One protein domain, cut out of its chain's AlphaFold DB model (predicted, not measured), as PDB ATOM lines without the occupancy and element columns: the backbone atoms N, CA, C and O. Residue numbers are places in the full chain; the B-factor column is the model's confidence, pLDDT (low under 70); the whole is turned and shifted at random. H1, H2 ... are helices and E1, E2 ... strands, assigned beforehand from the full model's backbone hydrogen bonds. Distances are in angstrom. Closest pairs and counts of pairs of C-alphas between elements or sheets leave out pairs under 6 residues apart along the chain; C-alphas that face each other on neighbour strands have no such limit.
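AT A GLANCE: This is residues 235 to 339 of the 353 residues of the protein "Dickkopf_N domain-containing protein" of Stentor coeruleus (UniProt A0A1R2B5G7). A small head of loops, the short helix H1 and the little strand hairpin E1-E2 lies at one end of a flat shape; the rest is helical, the hairpin of H2 and H3 with H5 packed on residues 289 to 296 of H3 and H4 making a corner with H5. The 105 printed residues, mostly helix by class, have five named helices and two antiparallel strands in the order H1, E1, E2, H2, H3, H4, H5. The whole is only just compact, close to loose, with a radius of gyration of the C-alphas of 15.1 A and spans of 43 by 37 by 16 A.

HOW THE PARTS SIT: Start at H1, residues 241 to 244; the closest C-alphas between it and E1, residues 255 to 257, are those of Asp 241 and Cys 255, 4.7 A apart. E1 forms an antiparallel hairpin with E2, residues 265 to 267, where N 256 and O 266, 2.8 A apart, are within hydrogen-bond range. Next, H2, residues 274 to 285, touches H3, residues 288 to 304, in a helical hairpin, closest at the C-alphas of Ala 282 and Met 291, 4.9 A, with a shallow tilt of 19 degrees, opposite ways. H3 has a kink of 57 degrees near residue 298. H4, residues 311 to 317, is near H3 and close but not clearly touching H5, residues 321 to 339, with the C-alphas of Leu 317 and Thr 323 closest at 6.2 A. H5 touches H3 with residues 326 to 333 alone, closest at the C-alphas of Tyr 293 and Leu 329, 6.5 A, at a steep tilt of 46 degrees. Every O i to N i+4 pair is within hydrogen-bond range in H2, against 11 of 13 in H3, 13 of 15 in H5 and 1 of 3 in H4, which has 2 of 4 O i to N i+3 pairs; H1 is too short for an i+4 pair.

IN THESE COORDINATES: Find C-alpha 241 at (44.715, 35.560, 12.156), where H1 begins. From C-alpha 274 at (37.995, 27.800, -5.257), H2 runs 16.3 A; H3 then runs 20.2 A, and H5 runs 26.4 A to C-alpha 339 at (30.827, 32.493, -27.020).

THE WHOLE: The C-alphas of Ser 240 and Ala 339 are the two farthest apart, 43.7 A. The printed part has no cut and no long link. Mean pLDDT of the printed part is 74.5, and residues 300 to 339 are among those under 70.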
ATOM      1  N   PRO A 235      32.177  33.632   3.284       88.75
ATOM      2  CA  PRO A 235      32.964  34.375   4.284       88.75
ATOM      3  C   PRO A 235      32.940  33.799   5.696       88.75
ATOM      4  O   PRO A 235      31.891  33.482   6.245       88.75
ATOM      5  N   LYS A 236      34.137  33.729   6.296       91.25
ATOM      6  CA  LYS A 236      34.360  33.323   7.684       91.25
ATOM      7  C   LYS A 236      34.751  34.545   8.500       91.25
ATOM      8  O   LYS A 236      35.783  35.147   8.226       91.25
ATOM      9  N   THR A 237      33.952  34.904   9.497       92.19
ATOM     10  CA  THR A 237      34.277  35.999  10.420       92.19
ATOM     11  C   THR A 237      35.483  35.651  11.290       92.19
ATOM     12  O   THR A 237      35.622  34.500  11.707       92.19
ATOM     13  N   CYS A 238      36.297  36.642  11.631       93.81
ATOM     14  CA  CYS A 238      37.469  36.482  12.487       93.81
ATOM     15  C   CYS A 238      37.645  37.669  13.438       93.81
ATOM     16  O   CYS A 238      37.041  38.727  13.279       93.81
ATOM     17  N   THR A 239      38.480  37.475  14.452       94.75
ATOM     18  CA  THR A 239      38.954  38.508  15.386       94.75
ATOM     19  C   THR A 239      40.480  38.609  15.402       94.75
ATOM     20  O   THR A 239      41.032  39.624  15.833       94.75
ATOM     21  N   SER A 240      41.156  37.563  14.925       94.06
ATOM     22  CA  SER A 240      42.604  37.463  14.758       94.06
ATOM     23  C   SER A 240      42.952  36.480  13.636       94.06
ATOM     24  O   SER A 240      42.115  35.673  13.231       94.06
ATOM     25  N   ASP A 241      44.204  36.493  13.176       93.81
ATOM     26  CA  ASP A 241      44.715  35.560  12.156       93.81
ATOM     27  C   ASP A 241      44.587  34.083  12.571       93.81
ATOM     28  O   ASP A 241      44.399  33.205  11.730       93.81
ATOM     29  N   ASN A 242      44.590  33.797  13.877       93.75
ATOM     30  CA  ASN A 242      44.409  32.441  14.405       93.75
ATOM     31  C   ASN A 242      43.004  31.877  14.149       93.75
ATOM     32  O   ASN A 242      42.818  30.660  14.131       93.75
ATOM     33  N   ASP A 243      42.008  32.735  13.923       95.00
ATOM     34  CA  ASP A 243      40.668  32.292  13.522       95.00
ATOM     35  C   ASP A 243      40.650  31.836  12.052       95.00
ATOM     36  O   ASP A 243      39.738  31.127  11.613       95.00
ATOM     37  N   CYS A 244      41.680  32.206  11.292       95.44
ATOM     38  CA  CYS A 244      41.811  31.998   9.860       95.44
ATOM     39  C   CYS A 244      42.762  30.861   9.514       95.44
ATOM     40  O   CYS A 244      43.413  30.907   8.484       95.44
ATOM     41  N   LEU A 245      42.834  29.818  10.341       96.25
ATOM     42  CA  LEU A 245      43.581  28.613   9.989       96.25
ATOM     43  C   LEU A 245      42.959  27.908   8.778       96.25
ATOM     44  O   LEU A 245      41.731  27.858   8.614       96.25
ATOM     45  N   SER A 246      43.822  27.315   7.964       96.25
ATOM     46  CA  SER A 246      43.409  26.411   6.903       96.25
ATOM     47  C   SER A 246      42.846  25.098   7.479       96.25
ATOM     48  O   SER A 246      42.910  24.843   8.686       96.25
ATOM     49  N   LEU A 247      42.258  24.253   6.633       94.19
ATOM     50  CA  LEU A 247      41.642  22.978   7.009       94.19
ATOM     51  C   LEU A 247      42.647  21.991   7.628       94.19
ATOM     52  O   LEU A 247      42.250  21.121   8.399       94.19
ATOM     53  N   ASP A 248      43.941  22.150   7.337       92.31
ATOM     54  CA  ASP A 248      45.019  21.397   7.990       92.31
ATOM     55  C   ASP A 248      45.219  21.771   9.473       92.31
ATOM     56  O   ASP A 248      45.895  21.047  10.201       92.31
ATOM     57  N   GLY A 249      44.630  22.882   9.930       93.19
ATOM     58  CA  GLY A 249      44.777  23.418  11.282       93.19
ATOM     59  C   GLY A 249      46.159  23.998  11.593       93.19
ATOM     60  O   GLY A 249      46.419  24.330  12.748       93.19
ATOM     61  N   VAL A 250      47.046  24.106  10.600       92.00
ATOM     62  CA  VAL A 250      48.451  24.506  10.765       92.00
ATOM     63  C   VAL A 250      48.771  25.760   9.965       92.00
ATOM     64  O   VAL A 250      49.442  26.649  10.480       92.00
ATOM     65  N   THR A 251      48.310  25.845   8.719       93.31
ATOM     66  CA  THR A 251      48.610  26.983   7.851       93.31
ATOM     67  C   THR A 251      47.787  28.197   8.301       93.31
ATOM     68  O   THR A 251      46.556  28.129   8.260       93.31
ATOM     69  N   PRO A 252      48.424  29.304   8.727       92.12
ATOM     70  CA  PRO A 252      47.709  30.511   9.112       92.12
ATOM     71  C   PRO A 252      47.252  31.293   7.880       92.12
ATOM     72  O   PRO A 252      48.015  31.493   6.934       92.12
ATOM     73  N   GLY A 253      46.013  31.766   7.920       93.31
ATOM     74  CA  GLY A 253      45.482  32.783   7.024       93.31
ATOM     75  C   GLY A 253      45.514  34.166   7.669       93.31
ATOM     76  O   GLY A 253      45.977  34.344   8.794       93.31
ATOM     77  N   THR A 254      44.999  35.160   6.952       92.62
ATOM     78  CA  THR A 254      44.957  36.553   7.419       92.62
ATOM     79  C   THR A 254      43.530  36.958   7.750       92.62
ATOM     80  O   THR A 254      42.625  36.752   6.944       92.62
ATOM     81  N   CYS A 255      43.328  37.571   8.908       92.62
ATOM     82  CA  CYS A 255      42.094  38.235   9.282       92.62
ATOM     83  C   CYS A 255      42.123  39.680   8.773       92.62
ATOM     84  O   CYS A 255      43.028  40.448   9.095       92.62
ATOM     85  N   GLN A 256      41.149  40.057   7.950       89.56
ATOM     86  CA  GLN A 256      41.100  41.358   7.287       89.56
ATOM     87  C   GLN A 256      39.798  42.077   7.609       89.56
ATOM     88  O   GLN A 256      38.737  41.463   7.701       89.56
ATOM     89  N   CYS A 257      39.867  43.394   7.779       83.38
ATOM     90  CA  CYS A 257      38.672  44.185   8.031       83.38
ATOM     91  C   CYS A 257      37.759  44.207   6.815       83.38
ATOM     92  O   CYS A 257      38.191  44.579   5.725       83.38
ATOM     93  N   GLY A 258      36.496  43.848   7.037       78.62
ATOM     94  CA  GLY A 258      35.462  43.991   6.038       78.62
ATOM     95  C   GLY A 258      34.888  45.402   6.003       78.62
ATOM     96  O   GLY A 258      34.885  46.111   7.014       78.62
ATOM     97  N   ALA A 259      34.376  45.812   4.844       69.25
ATOM     98  CA  ALA A 259      33.674  47.082   4.701       69.25
ATOM     99  C   ALA A 259      32.182  46.942   5.052       69.25
ATOM    100  O   ALA A 259      31.322  46.935   4.177       69.25
ATOM    101  N   ASP A 260      31.863  46.810   6.345       68.25
ATOM    102  CA  ASP A 260      30.476  46.714   6.821       68.25
ATOM    103  C   ASP A 260      30.119  47.715   7.941       68.25
ATOM    104  O   ASP A 260      30.965  48.375   8.550       68.25
ATOM    105  N   VAL A 261      28.823  47.834   8.240       65.69
ATOM    106  CA  VAL A 261      28.316  48.770   9.267       65.69
ATOM    107  C   VAL A 261      28.684  48.398  10.702       65.69
ATOM    108  O   VAL A 261      28.566  49.215  11.619       65.69
ATOM    109  N   ASN A 262      29.119  47.161  10.918       79.00
ATOM    110  CA  ASN A 262      29.446  46.627  12.229       79.00
ATOM    111  C   ASN A 262      30.953  46.678  12.520       79.00
ATOM    112  O   ASN A 262      31.327  46.586  13.691       79.00
ATOM    113  N   GLY A 263      31.792  46.898  11.503       81.12
ATOM    114  CA  GLY A 263      33.237  46.733  11.570       81.12
ATOM    115  C   GLY A 263      33.614  45.268  11.789       81.12
ATOM    116  O   GLY A 263      34.391  44.971  12.694       81.12
ATOM    117  N   THR A 264      33.015  44.338  11.042       86.31
ATOM    118  CA  THR A 264      33.362  42.908  11.137       86.31
ATOM    119  C   THR A 264      34.630  42.614  10.339       86.31
ATOM    120  O   THR A 264      34.843  43.172   9.265       86.31
ATOM    121  N   ALA A 265      35.480  41.721  10.848       89.69
ATOM    122  CA  ALA A 265      36.617  41.189  10.105       89.69
ATOM    123  C   ALA A 265      36.314  39.790   9.559       89.69
ATOM    124  O   ALA A 265      35.556  39.024  10.163       89.69
ATOM    125  N   PHE A 266      36.935  39.449   8.434       91.25
ATOM    126  CA  PHE A 266      36.771  38.180   7.740       91.25
ATOM    127  C   PHE A 266      38.124  37.587   7.358       91.25
ATOM    128  O   PHE A 266      39.086  38.305   7.089       91.25
ATOM    129  N   CYS A 267      38.197  36.263   7.322       93.25
ATOM    130  CA  CYS A 267      39.377  35.566   6.846       93.25
ATOM    131  C   CYS A 267      39.545  35.768   5.346       93.25
ATOM    132  O   CYS A 267      38.613  35.513   4.584       93.25
ATOM    133  N   ALA A 268      40.741  36.170   4.929       91.75
ATOM    134  CA  ALA A 268      41.142  36.118   3.535       91.75
ATOM    135  C   ALA A 268      41.053  34.675   3.021       91.75
ATOM    136  O   ALA A 268      41.347  33.725   3.753       91.75
ATOM    137  N   ALA A 269      40.661  34.519   1.757       92.56
ATOM    138  CA  ALA A 269      40.687  33.219   1.110       92.56
ATOM    139  C   ALA A 269      42.135  32.713   1.028       92.56
ATOM    140  O   ALA A 269      43.050  33.436   0.628       92.56
ATOM    141  N   HIS A 270      42.344  31.456   1.389       95.31
ATOM    142  CA  HIS A 270      43.599  30.777   1.148       95.31
ATOM    143  C   HIS A 270      43.772  30.486  -0.342       95.31
ATOM    144  O   HIS A 270      42.834  30.495  -1.143       95.31
ATOM    145  N   ARG A 271      45.010  30.178  -0.725       93.12
ATOM    146  CA  ARG A 271      45.388  29.965  -2.124       93.12
ATOM    147  C   ARG A 271      44.648  28.807  -2.792       93.12
ATOM    148  O   ARG A 271      44.428  28.864  -3.997       93.12
ATOM    149  N   SER A 272      44.268  27.789  -2.023       96.00
ATOM    150  CA  SER A 272      43.543  26.630  -2.547       96.00
ATOM    151  C   SER A 272      42.027  26.795  -2.538       96.00
ATOM    152  O   SER A 272      41.329  25.924  -3.052       96.00
ATOM    153  N   ASP A 273      41.497  27.883  -1.970       94.81
ATOM    154  CA  ASP A 273      40.064  28.140  -2.050       94.81
ATOM    155  C   ASP A 273      39.652  28.351  -3.508       94.81
ATOM    156  O   ASP A 273      40.364  28.971  -4.297       94.81
ATOM    157  N   MET A 274      38.473  27.843  -3.868       90.75
ATOM    158  CA  MET A 274      37.995  27.800  -5.257       90.75
ATOM    159  C   MET A 274      38.063  29.162  -5.958       90.75
ATOM    160  O   MET A 274      38.391  29.250  -7.136       90.75
ATOM    161  N   ILE A 275      37.760  30.226  -5.223       89.69
ATOM    162  CA  ILE A 275      37.793  31.597  -5.719       89.69
ATOM    163  C   ILE A 275      39.222  32.062  -6.062       89.69
ATOM    164  O   ILE A 275      39.431  32.667  -7.112       89.69
ATOM    165  N   SER A 276      40.212  31.689  -5.248       93.25
ATOM    166  CA  SER A 276      41.640  31.932  -5.487       93.25
ATOM    167  C   SER A 276      42.151  31.112  -6.668       93.25
ATOM    168  O   SER A 276      42.878  31.618  -7.521       93.25
ATOM    169  N   LEU A 277      41.728  29.849  -6.757       91.94
ATOM    170  CA  LEU A 277      42.077  28.960  -7.864       91.94
ATOM    171  C   LEU A 277      41.532  29.468  -9.204       91.94
ATOM    172  O   LEU A 277      42.242  29.435 -10.208       91.94
ATOM    173  N   ARG A 278      40.300  29.983  -9.217       88.12
ATOM    174  CA  ARG A 278      39.682  30.576 -10.408       88.12
ATOM    175  C   ARG A 278      40.371  31.874 -10.834       88.12
ATOM    176  O   ARG A 278      40.680  32.023 -12.011       88.12
ATOM    177  N   GLN A 279      40.705  32.759  -9.890       90.25
ATOM    178  CA  GLN A 279      41.519  33.948 -10.179       90.25
ATOM    179  C   GLN A 279      42.870  33.566 -10.803       90.25
ATOM    180  O   GLN A 279      43.290  34.153 -11.802       90.25
ATOM    181  N   LEU A 280      43.543  32.564 -10.227       88.19
ATOM    182  CA  LEU A 280      44.826  32.070 -10.716       88.19
ATOM    183  C   LEU A 280      44.703  31.525 -12.147       88.19
ATOM    184  O   LEU A 280      45.508  31.884 -13.002       88.19
ATOM    185  N   ALA A 281      43.693  30.697 -12.419       84.75
ATOM    186  CA  ALA A 281      43.432  30.156 -13.752       84.75
ATOM    187  C   ALA A 281      43.174  31.268 -14.786       84.75
ATOM    188  O   ALA A 281      43.810  31.290 -15.840       84.75
ATOM    189  N   ALA A 282      42.316  32.239 -14.458       80.00
ATOM    190  CA  ALA A 282      42.000  33.368 -15.331       80.00
ATOM    191  C   ALA A 282      43.238  34.218 -15.664       80.00
ATOM    192  O   ALA A 282      43.468  34.552 -16.828       80.00
ATOM    193  N   SER A 283      44.088  34.486 -14.665       81.75
ATOM    194  CA  SER A 283      45.351  35.212 -14.850       81.75
ATOM    195  C   SER A 283      46.283  34.512 -15.845       81.75
ATOM    196  O   SER A 283      46.843  35.161 -16.727       81.75
ATOM    197  N   TYR A 284      46.404  33.184 -15.769       79.69
ATOM    198  CA  TYR A 284      47.234  32.408 -16.699       79.69
ATOM    199  C   TYR A 284      46.631  32.282 -18.099       79.69
ATOM    200  O   TYR A 284      47.373  32.218 -19.080       79.69
ATOM    201  N   ASN A 285      45.302  32.256 -18.204       73.31
ATOM    202  CA  ASN A 285      44.616  32.275 -19.492       73.31
ATOM    203  C   ASN A 285      44.665  33.659 -20.161       73.31
ATOM    204  O   ASN A 285      44.403  33.751 -21.358       73.31
ATOM    205  N   GLY A 286      45.023  34.718 -19.426       67.69
ATOM    206  CA  GLY A 286      44.966  36.091 -19.925       67.69
ATOM    207  C   GLY A 286      43.530  36.566 -20.160       67.69
ATOM    208  O   GLY A 286      43.300  37.372 -21.054       67.69
ATOM    209  N   ILE A 287      42.569  36.032 -19.396       69.44
ATOM    210  CA  ILE A 287      41.165  36.460 -19.424       69.44
ATOM    211  C   ILE A 287      41.028  37.546 -18.357       69.44
ATOM    212  O   ILE A 287      40.790  37.258 -17.181       69.44
ATOM    213  N   TYR A 288      41.303  38.792 -18.742       68.06
ATOM    214  CA  TYR A 288      41.443  39.907 -17.804       68.06
ATOM    215  C   TYR A 288      40.147  40.223 -17.069       68.06
ATOM    216  O   TYR A 288      40.199  40.537 -15.885       68.06
ATOM    217  N   GLU A 289      39.010  40.095 -17.738       68.00
ATOM    218  CA  GLU A 289      37.678  40.344 -17.195       68.00
ATOM    219  C   GLU A 289      37.350  39.315 -16.109       68.00
ATOM    220  O   GLU A 289      36.988  39.676 -14.992       68.00
ATOM    221  N   GLU A 290      37.592  38.030 -16.383       72.44
ATOM    222  CA  GLU A 290      37.406  36.949 -15.408       72.44
ATOM    223  C   GLU A 290      38.397  37.073 -14.237       72.44
ATOM    224  O   GLU A 290      38.038  36.903 -13.067       72.44
ATOM    225  N   MET A 291      39.651  37.432 -14.523       76.12
ATOM    226  CA  MET A 291      40.650  37.704 -13.491       76.12
ATOM    227  C   MET A 291      40.226  38.890 -12.620       76.12
ATOM    228  O   MET A 291      40.332  38.804 -11.395       76.12
ATOM    229  N   ALA A 292      39.748  39.982 -13.218       69.00
ATOM    230  CA  ALA A 292      39.261  41.163 -12.514       69.00
ATOM    231  C   ALA A 292      38.053  40.809 -11.643       69.00
ATOM    232  O   ALA A 292      38.060  41.126 -10.456       69.00
ATOM    233  N   TYR A 293      37.096  40.053 -12.182       75.88
ATOM    234  CA  TYR A 293      35.932  39.549 -11.462       75.88
ATOM    235  C   TYR A 293      36.319  38.729 -10.224       75.88
ATOM    236  O   TYR A 293      35.860  39.015  -9.116       75.88
ATOM    237  N   TYR A 294      37.208  37.737 -10.352       79.06
ATOM    238  CA  TYR A 294      37.619  36.944  -9.187       79.06
ATOM    239  C   TYR A 294      38.532  37.705  -8.231       79.06
ATOM    240  O   TYR A 294      38.447  37.481  -7.028       79.06
ATOM    241  N   THR A 295      39.366  38.621  -8.726       79.00
ATOM    242  CA  THR A 295      40.144  39.535  -7.869       79.00
ATOM    243  C   THR A 295      39.205  40.385  -7.026       79.00
ATOM    244  O   THR A 295      39.391  40.519  -5.818       79.00
ATOM    245  N   TYR A 296      38.160  40.910  -7.660       72.81
ATOM    246  CA  TYR A 296      37.132  41.689  -7.005       72.81
ATOM    247  C   TYR A 296      36.395  40.842  -5.963       72.81
ATOM    248  O   TYR A 296      36.347  41.211  -4.791       72.81
ATOM    249  N   LYS A 297      35.941  39.634  -6.320       78.50
ATOM    250  CA  LYS A 297      35.351  38.728  -5.330       78.50
ATOM    251  C   LYS A 297      36.327  38.397  -4.195       78.50
ATOM    252  O   LYS A 297      35.906  38.398  -3.054       78.50
ATOM    253  N   LEU A 298      37.614  38.150  -4.425       79.50
ATOM    254  CA  LEU A 298      38.557  37.853  -3.332       79.50
ATOM    255  C   LEU A 298      38.679  38.999  -2.333       79.50
ATOM    256  O   LEU A 298      38.664  38.772  -1.125       79.50
ATOM    257  N   ASN A 299      38.761  40.223  -2.845       72.31
ATOM    258  CA  ASN A 299      38.929  41.410  -2.021       72.31
ATOM    259  C   ASN A 299      37.621  41.820  -1.328       72.31
ATOM    260  O   ASN A 299      37.668  42.364  -0.228       72.31
ATOM    261  N   TYR A 300      36.464  41.526  -1.931       68.69
ATOM    262  CA  TYR A 300      35.172  42.083  -1.519       68.69
ATOM    263  C   TYR A 300      34.059  41.046  -1.310       68.69
ATOM    264  O   TYR A 300      32.910  41.419  -1.096       68.69
ATOM    265  N   PHE A 301      34.343  39.740  -1.300       69.88
ATOM    266  CA  PHE A 301      33.311  38.707  -1.092       69.88
ATOM    267  C   PHE A 301      32.553  38.871   0.230       69.88
ATOM    268  O   PHE A 301      31.399  38.459   0.327       69.88
ATOM    269  N   HIS A 302      33.187  39.470   1.240       61.22
ATOM    270  CA  HIS A 302      32.558  39.785   2.518       61.22
ATOM    271  C   HIS A 302      31.499  40.894   2.405       61.22
ATOM    272  O   HIS A 302      30.585  40.942   3.222       61.22
ATOM    273  N   ILE A 303      31.605  41.750   1.386       60.91
ATOM    274  CA  ILE A 303      30.609  42.761   1.027       60.91
ATOM    275  C   ILE A 303      29.507  42.097   0.194       60.91
ATOM    276  O   ILE A 303      28.343  42.150   0.562       60.91
ATOM    277  N   ILE A 304      29.882  41.386  -0.874       54.84
ATOM    278  CA  ILE A 304      28.950  40.908  -1.913       54.84
ATOM    279  C   ILE A 304      28.047  39.761  -1.426       54.84
ATOM    280  O   ILE A 304      26.892  39.668  -1.821       54.84
ATOM    281  N   LYS A 305      28.550  38.855  -0.575       51.12
ATOM    282  CA  LYS A 305      27.801  37.654  -0.144       51.12
ATOM    283  C   LYS A 305      27.161  37.754   1.228       51.12
ATOM    284  O   LYS A 305      26.613  36.777   1.744       51.12
ATOM    285  N   SER A 306      27.248  38.917   1.842       47.12
ATOM    286  CA  SER A 306      26.584  39.155   3.099       47.12
ATOM    287  C   SER A 306      25.086  39.348   2.825       47.12
ATOM    288  O   SER A 306      24.608  40.472   2.765       47.12
ATOM    289  N   GLU A 307      24.310  38.254   2.825       45.94
ATOM    290  CA  GLU A 307      22.859  38.261   3.146       45.94
ATOM    291  C   GLU A 307      22.570  38.955   4.509       45.94
ATOM    292  O   GLU A 307      21.429  39.120   4.936       45.94
ATOM    293  N   ILE A 308      23.628  39.344   5.230       43.12
ATOM    294  CA  ILE A 308      23.654  40.091   6.485       43.12
ATOM    295  C   ILE A 308      23.661  41.617   6.235       43.12
ATOM    296  O   ILE A 308      23.450  42.393   7.176       43.12
ATOM    297  N   LEU A 309      23.854  42.086   4.994       44.25
ATOM    298  CA  LEU A 309      23.691  43.499   4.670       44.25
ATOM    299  C   LEU A 309      22.203  43.810   4.766       44.25
ATOM    300  O   LEU A 309      21.380  43.375   3.974       44.25
ATOM    301  N   LYS A 310      21.846  44.537   5.823       45.03
ATOM    302  CA  LYS A 310      20.504  45.092   5.970       45.03
ATOM    303  C   LYS A 310      20.207  45.984   4.753       45.03
ATOM    304  O   LYS A 310      21.131  46.662   4.297       45.03
ATOM    305  N   PRO A 311      18.930  46.142   4.362       49.88
ATOM    306  CA  PRO A 311      18.511  46.989   3.236       49.88
ATOM    307  C   PRO A 311      18.998  48.449   3.295       49.88
ATOM    308  O   PRO A 311      18.930  49.176   2.321       49.88
ATOM    309  N   SER A 312      19.525  48.913   4.435       47.19
ATOM    310  CA  SER A 312      20.142  50.238   4.553       47.19
ATOM    311  C   SER A 312      21.532  50.371   3.913       47.19
ATOM    312  O   SER A 312      22.040  51.488   3.871       47.19
ATOM    313  N   VAL A 313      22.184  49.264   3.539       47.94
ATOM    314  CA  VAL A 313      23.515  49.254   2.899       47.94
ATOM    315  C   VAL A 313      23.438  48.770   1.450       47.94
ATOM    316  O   VAL A 313      24.226  49.260   0.651       47.94
ATOM    317  N   GLU A 314      22.475  47.895   1.113       52.56
ATOM    318  CA  GLU A 314      22.151  47.511  -0.279       52.56
ATOM    319  C   GLU A 314      21.975  48.756  -1.150       52.56
ATOM    320  O   GLU A 314      22.770  48.954  -2.054       52.56
ATOM    321  N   ASP A 315      21.108  49.699  -0.754       54.78
ATOM    322  CA  ASP A 315      20.892  50.949  -1.506       54.78
ATOM    323  C   ASP A 315      22.184  51.737  -1.832       54.78
ATOM    324  O   ASP A 315      22.222  52.488  -2.797       54.78
ATOM    325  N   CYS A 316      23.235  51.644  -1.006       53.94
ATOM    326  CA  CYS A 316      24.495  52.358  -1.253       53.94
ATOM    327  C   CYS A 316      25.491  51.556  -2.080       53.94
ATOM    328  O   CYS A 316      26.360  52.138  -2.726       53.94
ATOM    329  N   LEU A 317      25.458  50.234  -1.924       54.25
ATOM    330  CA  LEU A 317      26.334  49.332  -2.645       54.25
ATOM    331  C   LEU A 317      25.815  49.161  -4.061       54.25
ATOM    332  O   LEU A 317      26.634  49.245  -4.963       54.25
ATOM    333  N   ASP A 318      24.506  49.044  -4.259       57.50
ATOM    334  CA  ASP A 318      23.862  48.999  -5.575       57.50
ATOM    335  C   ASP A 318      24.200  50.252  -6.406       57.50
ATOM    336  O   ASP A 318      24.399  50.169  -7.610       57.50
ATOM    337  N   GLU A 319      24.358  51.418  -5.764       54.97
ATOM    338  CA  GLU A 319      24.776  52.672  -6.421       54.97
ATOM    339  C   GLU A 319      26.311  52.880  -6.478       54.97
ATOM    340  O   GLU A 319      26.785  53.935  -6.915       54.97
ATOM    341  N   SER A 320      27.122  51.933  -5.993       53.75
ATOM    342  CA  SER A 320      28.589  52.059  -6.023       53.75
ATOM    343  C   SER A 320      29.162  51.657  -7.386       53.75
ATOM    344  O   SER A 320      28.685  50.700  -7.990       53.75
ATOM    345  N   ILE A 321      30.241  52.322  -7.845       52.91
ATOM    346  CA  ILE A 321      30.918  51.954  -9.113       52.91
ATOM    347  C   ILE A 321      31.387  50.504  -9.060       52.91
ATOM    348  O   ILE A 321      31.476  49.822 -10.067       52.91
ATOM    349  N   GLU A 322      31.761  50.048  -7.877       52.53
ATOM    350  CA  GLU A 322      32.172  48.683  -7.618       52.53
ATOM    351  C   GLU A 322      31.116  47.639  -7.958       52.53
ATOM    352  O   GLU A 322      31.446  46.629  -8.576       52.53
ATOM    353  N   THR A 323      29.875  47.873  -7.535       56.94
ATOM    354  CA  THR A 323      28.758  46.984  -7.846       56.94
ATOM    355  C   THR A 323      28.346  47.151  -9.297       56.94
ATOM    356  O   THR A 323      28.229  46.138  -9.962       56.94
ATOM    357  N   GLU A 324      28.274  48.380  -9.821       62.75
ATOM    358  CA  GLU A 324      28.020  48.650 -11.249       62.75
ATOM    359  C   GLU A 324      29.036  47.901 -12.134       62.75
ATOM    360  O   GLU A 324      28.664  47.078 -12.957       62.75
ATOM    361  N   LYS A 325      30.342  48.043 -11.866       60.22
ATOM    362  CA  LYS A 325      31.402  47.300 -12.570       60.22
ATOM    363  C   LYS A 325      31.323  45.795 -12.355       60.22
ATOM    364  O   LYS A 325      31.733  45.041 -13.233       60.22
ATOM    365  N   TYR A 326      30.928  45.342 -11.169       60.69
ATOM    366  CA  TYR A 326      30.784  43.917 -10.894       60.69
ATOM    367  C   TYR A 326      29.615  43.323 -11.681       60.69
ATOM    368  O   TYR A 326      29.786  42.257 -12.264       60.69
ATOM    369  N   GLU A 327      28.478  44.014 -11.717       66.25
ATOM    370  CA  GLU A 327      27.295  43.658 -12.498       66.25
ATOM    371  C   GLU A 327      27.611  43.696 -13.994       66.25
ATOM    372  O   GLU A 327      27.347  42.711 -14.673       66.25
ATOM    373  N   ASP A 328      28.303  44.731 -14.481       65.31
ATOM    374  CA  ASP A 328      28.780  44.813 -15.867       65.31
ATOM    375  C   ASP A 328      29.709  43.639 -16.215       65.31
ATOM    376  O   ASP A 328      29.585  43.025 -17.272       65.31
ATOM    377  N   LEU A 329      30.653  43.297 -15.327       60.25
ATOM    378  CA  LEU A 329      31.557  42.157 -15.517       60.25
ATOM    379  C   LEU A 329      30.813  40.820 -15.463       60.25
ATOM    380  O   LEU A 329      31.186  39.895 -16.184       60.25
ATOM    381  N   GLU A 330      29.809  40.689 -14.599       65.50
ATOM    382  CA  GLU A 330      28.987  39.489 -14.468       65.50
ATOM    383  C   GLU A 330      28.094  39.307 -15.697       65.50
ATOM    384  O   GLU A 330      28.115  38.234 -16.295       65.50
ATOM    385  N   GLU A 331      27.410  40.358 -16.143       69.75
ATOM    386  CA  GLU A 331      26.617  40.376 -17.371       69.75
ATOM    387  C   GLU A 331      27.498  40.104 -18.596       69.75
ATOM    388  O   GLU A 331      27.194  39.217 -19.397       69.75
ATOM    389  N   PHE A 332      28.644  40.779 -18.717       63.00
ATOM    390  CA  PHE A 332      29.613  40.511 -19.779       63.00
ATOM    391  C   PHE A 332      30.084  39.054 -19.752       63.00
ATOM    392  O   PHE A 332      30.159  38.404 -20.797       63.00
ATOM    393  N   PHE A 333      30.374  38.506 -18.569       58.81
ATOM    394  CA  PHE A 333      30.764  37.109 -18.428       58.81
ATOM    395  C   PHE A 333      29.628  36.167 -18.838       58.81
ATOM    396  O   PHE A 333      29.876  35.223 -19.580       58.81
ATOM    397  N   GLU A 334      28.385  36.411 -18.431       67.38
ATOM    398  CA  GLU A 334      27.232  35.597 -18.830       67.38
ATOM    399  C   GLU A 334      26.967  35.648 -20.340       67.38
ATOM    400  O   GLU A 334      26.644  34.621 -20.943       67.38
ATOM    401  N   ILE A 335      27.160  36.808 -20.970       65.44
ATOM    402  CA  ILE A 335      26.971  37.003 -22.412       65.44
ATOM    403  C   ILE A 335      28.121  36.381 -23.216       65.44
ATOM    404  O   ILE A 335      27.885  35.692 -24.214       65.44
ATOM    405  N   CYS A 336      29.370  36.598 -22.803       58.16
ATOM    406  CA  CYS A 336      30.552  36.228 -23.582       58.16
ATOM    407  C   CYS A 336      31.131  34.848 -23.218       58.16
ATOM    408  O   CYS A 336      31.802  34.233 -24.052       58.16
ATOM    409  N   SER A 337      30.838  34.292 -22.037       59.50
ATOM    410  CA  SER A 337      31.261  32.934 -21.654       59.50
ATOM    411  C   SER A 337      30.727  31.859 -22.616       59.50
ATOM    412  O   SER A 337      31.531  31.065 -23.114       59.50
ATOM    413  N   PRO A 338      29.440  31.864 -23.029       54.12
ATOM    414  CA  PRO A 338      28.939  30.940 -24.045       54.12
ATOM    415  C   PRO A 338      29.652  31.078 -25.399       54.12
ATOM    416  O   PRO A 338      29.876  30.077 -26.081       54.12
ATOM    417  N   ALA A 339      30.073  32.284 -25.785       49.12
ATOM    418  CA  ALA A 339      30.827  32.493 -27.020       49.12
ATOM    419  C   ALA A 339      32.242  31.877 -26.953       49.12
ATOM    420  O   ALA A 339      32.748  31.379 -27.961       49.12
TER     421      ALA A 339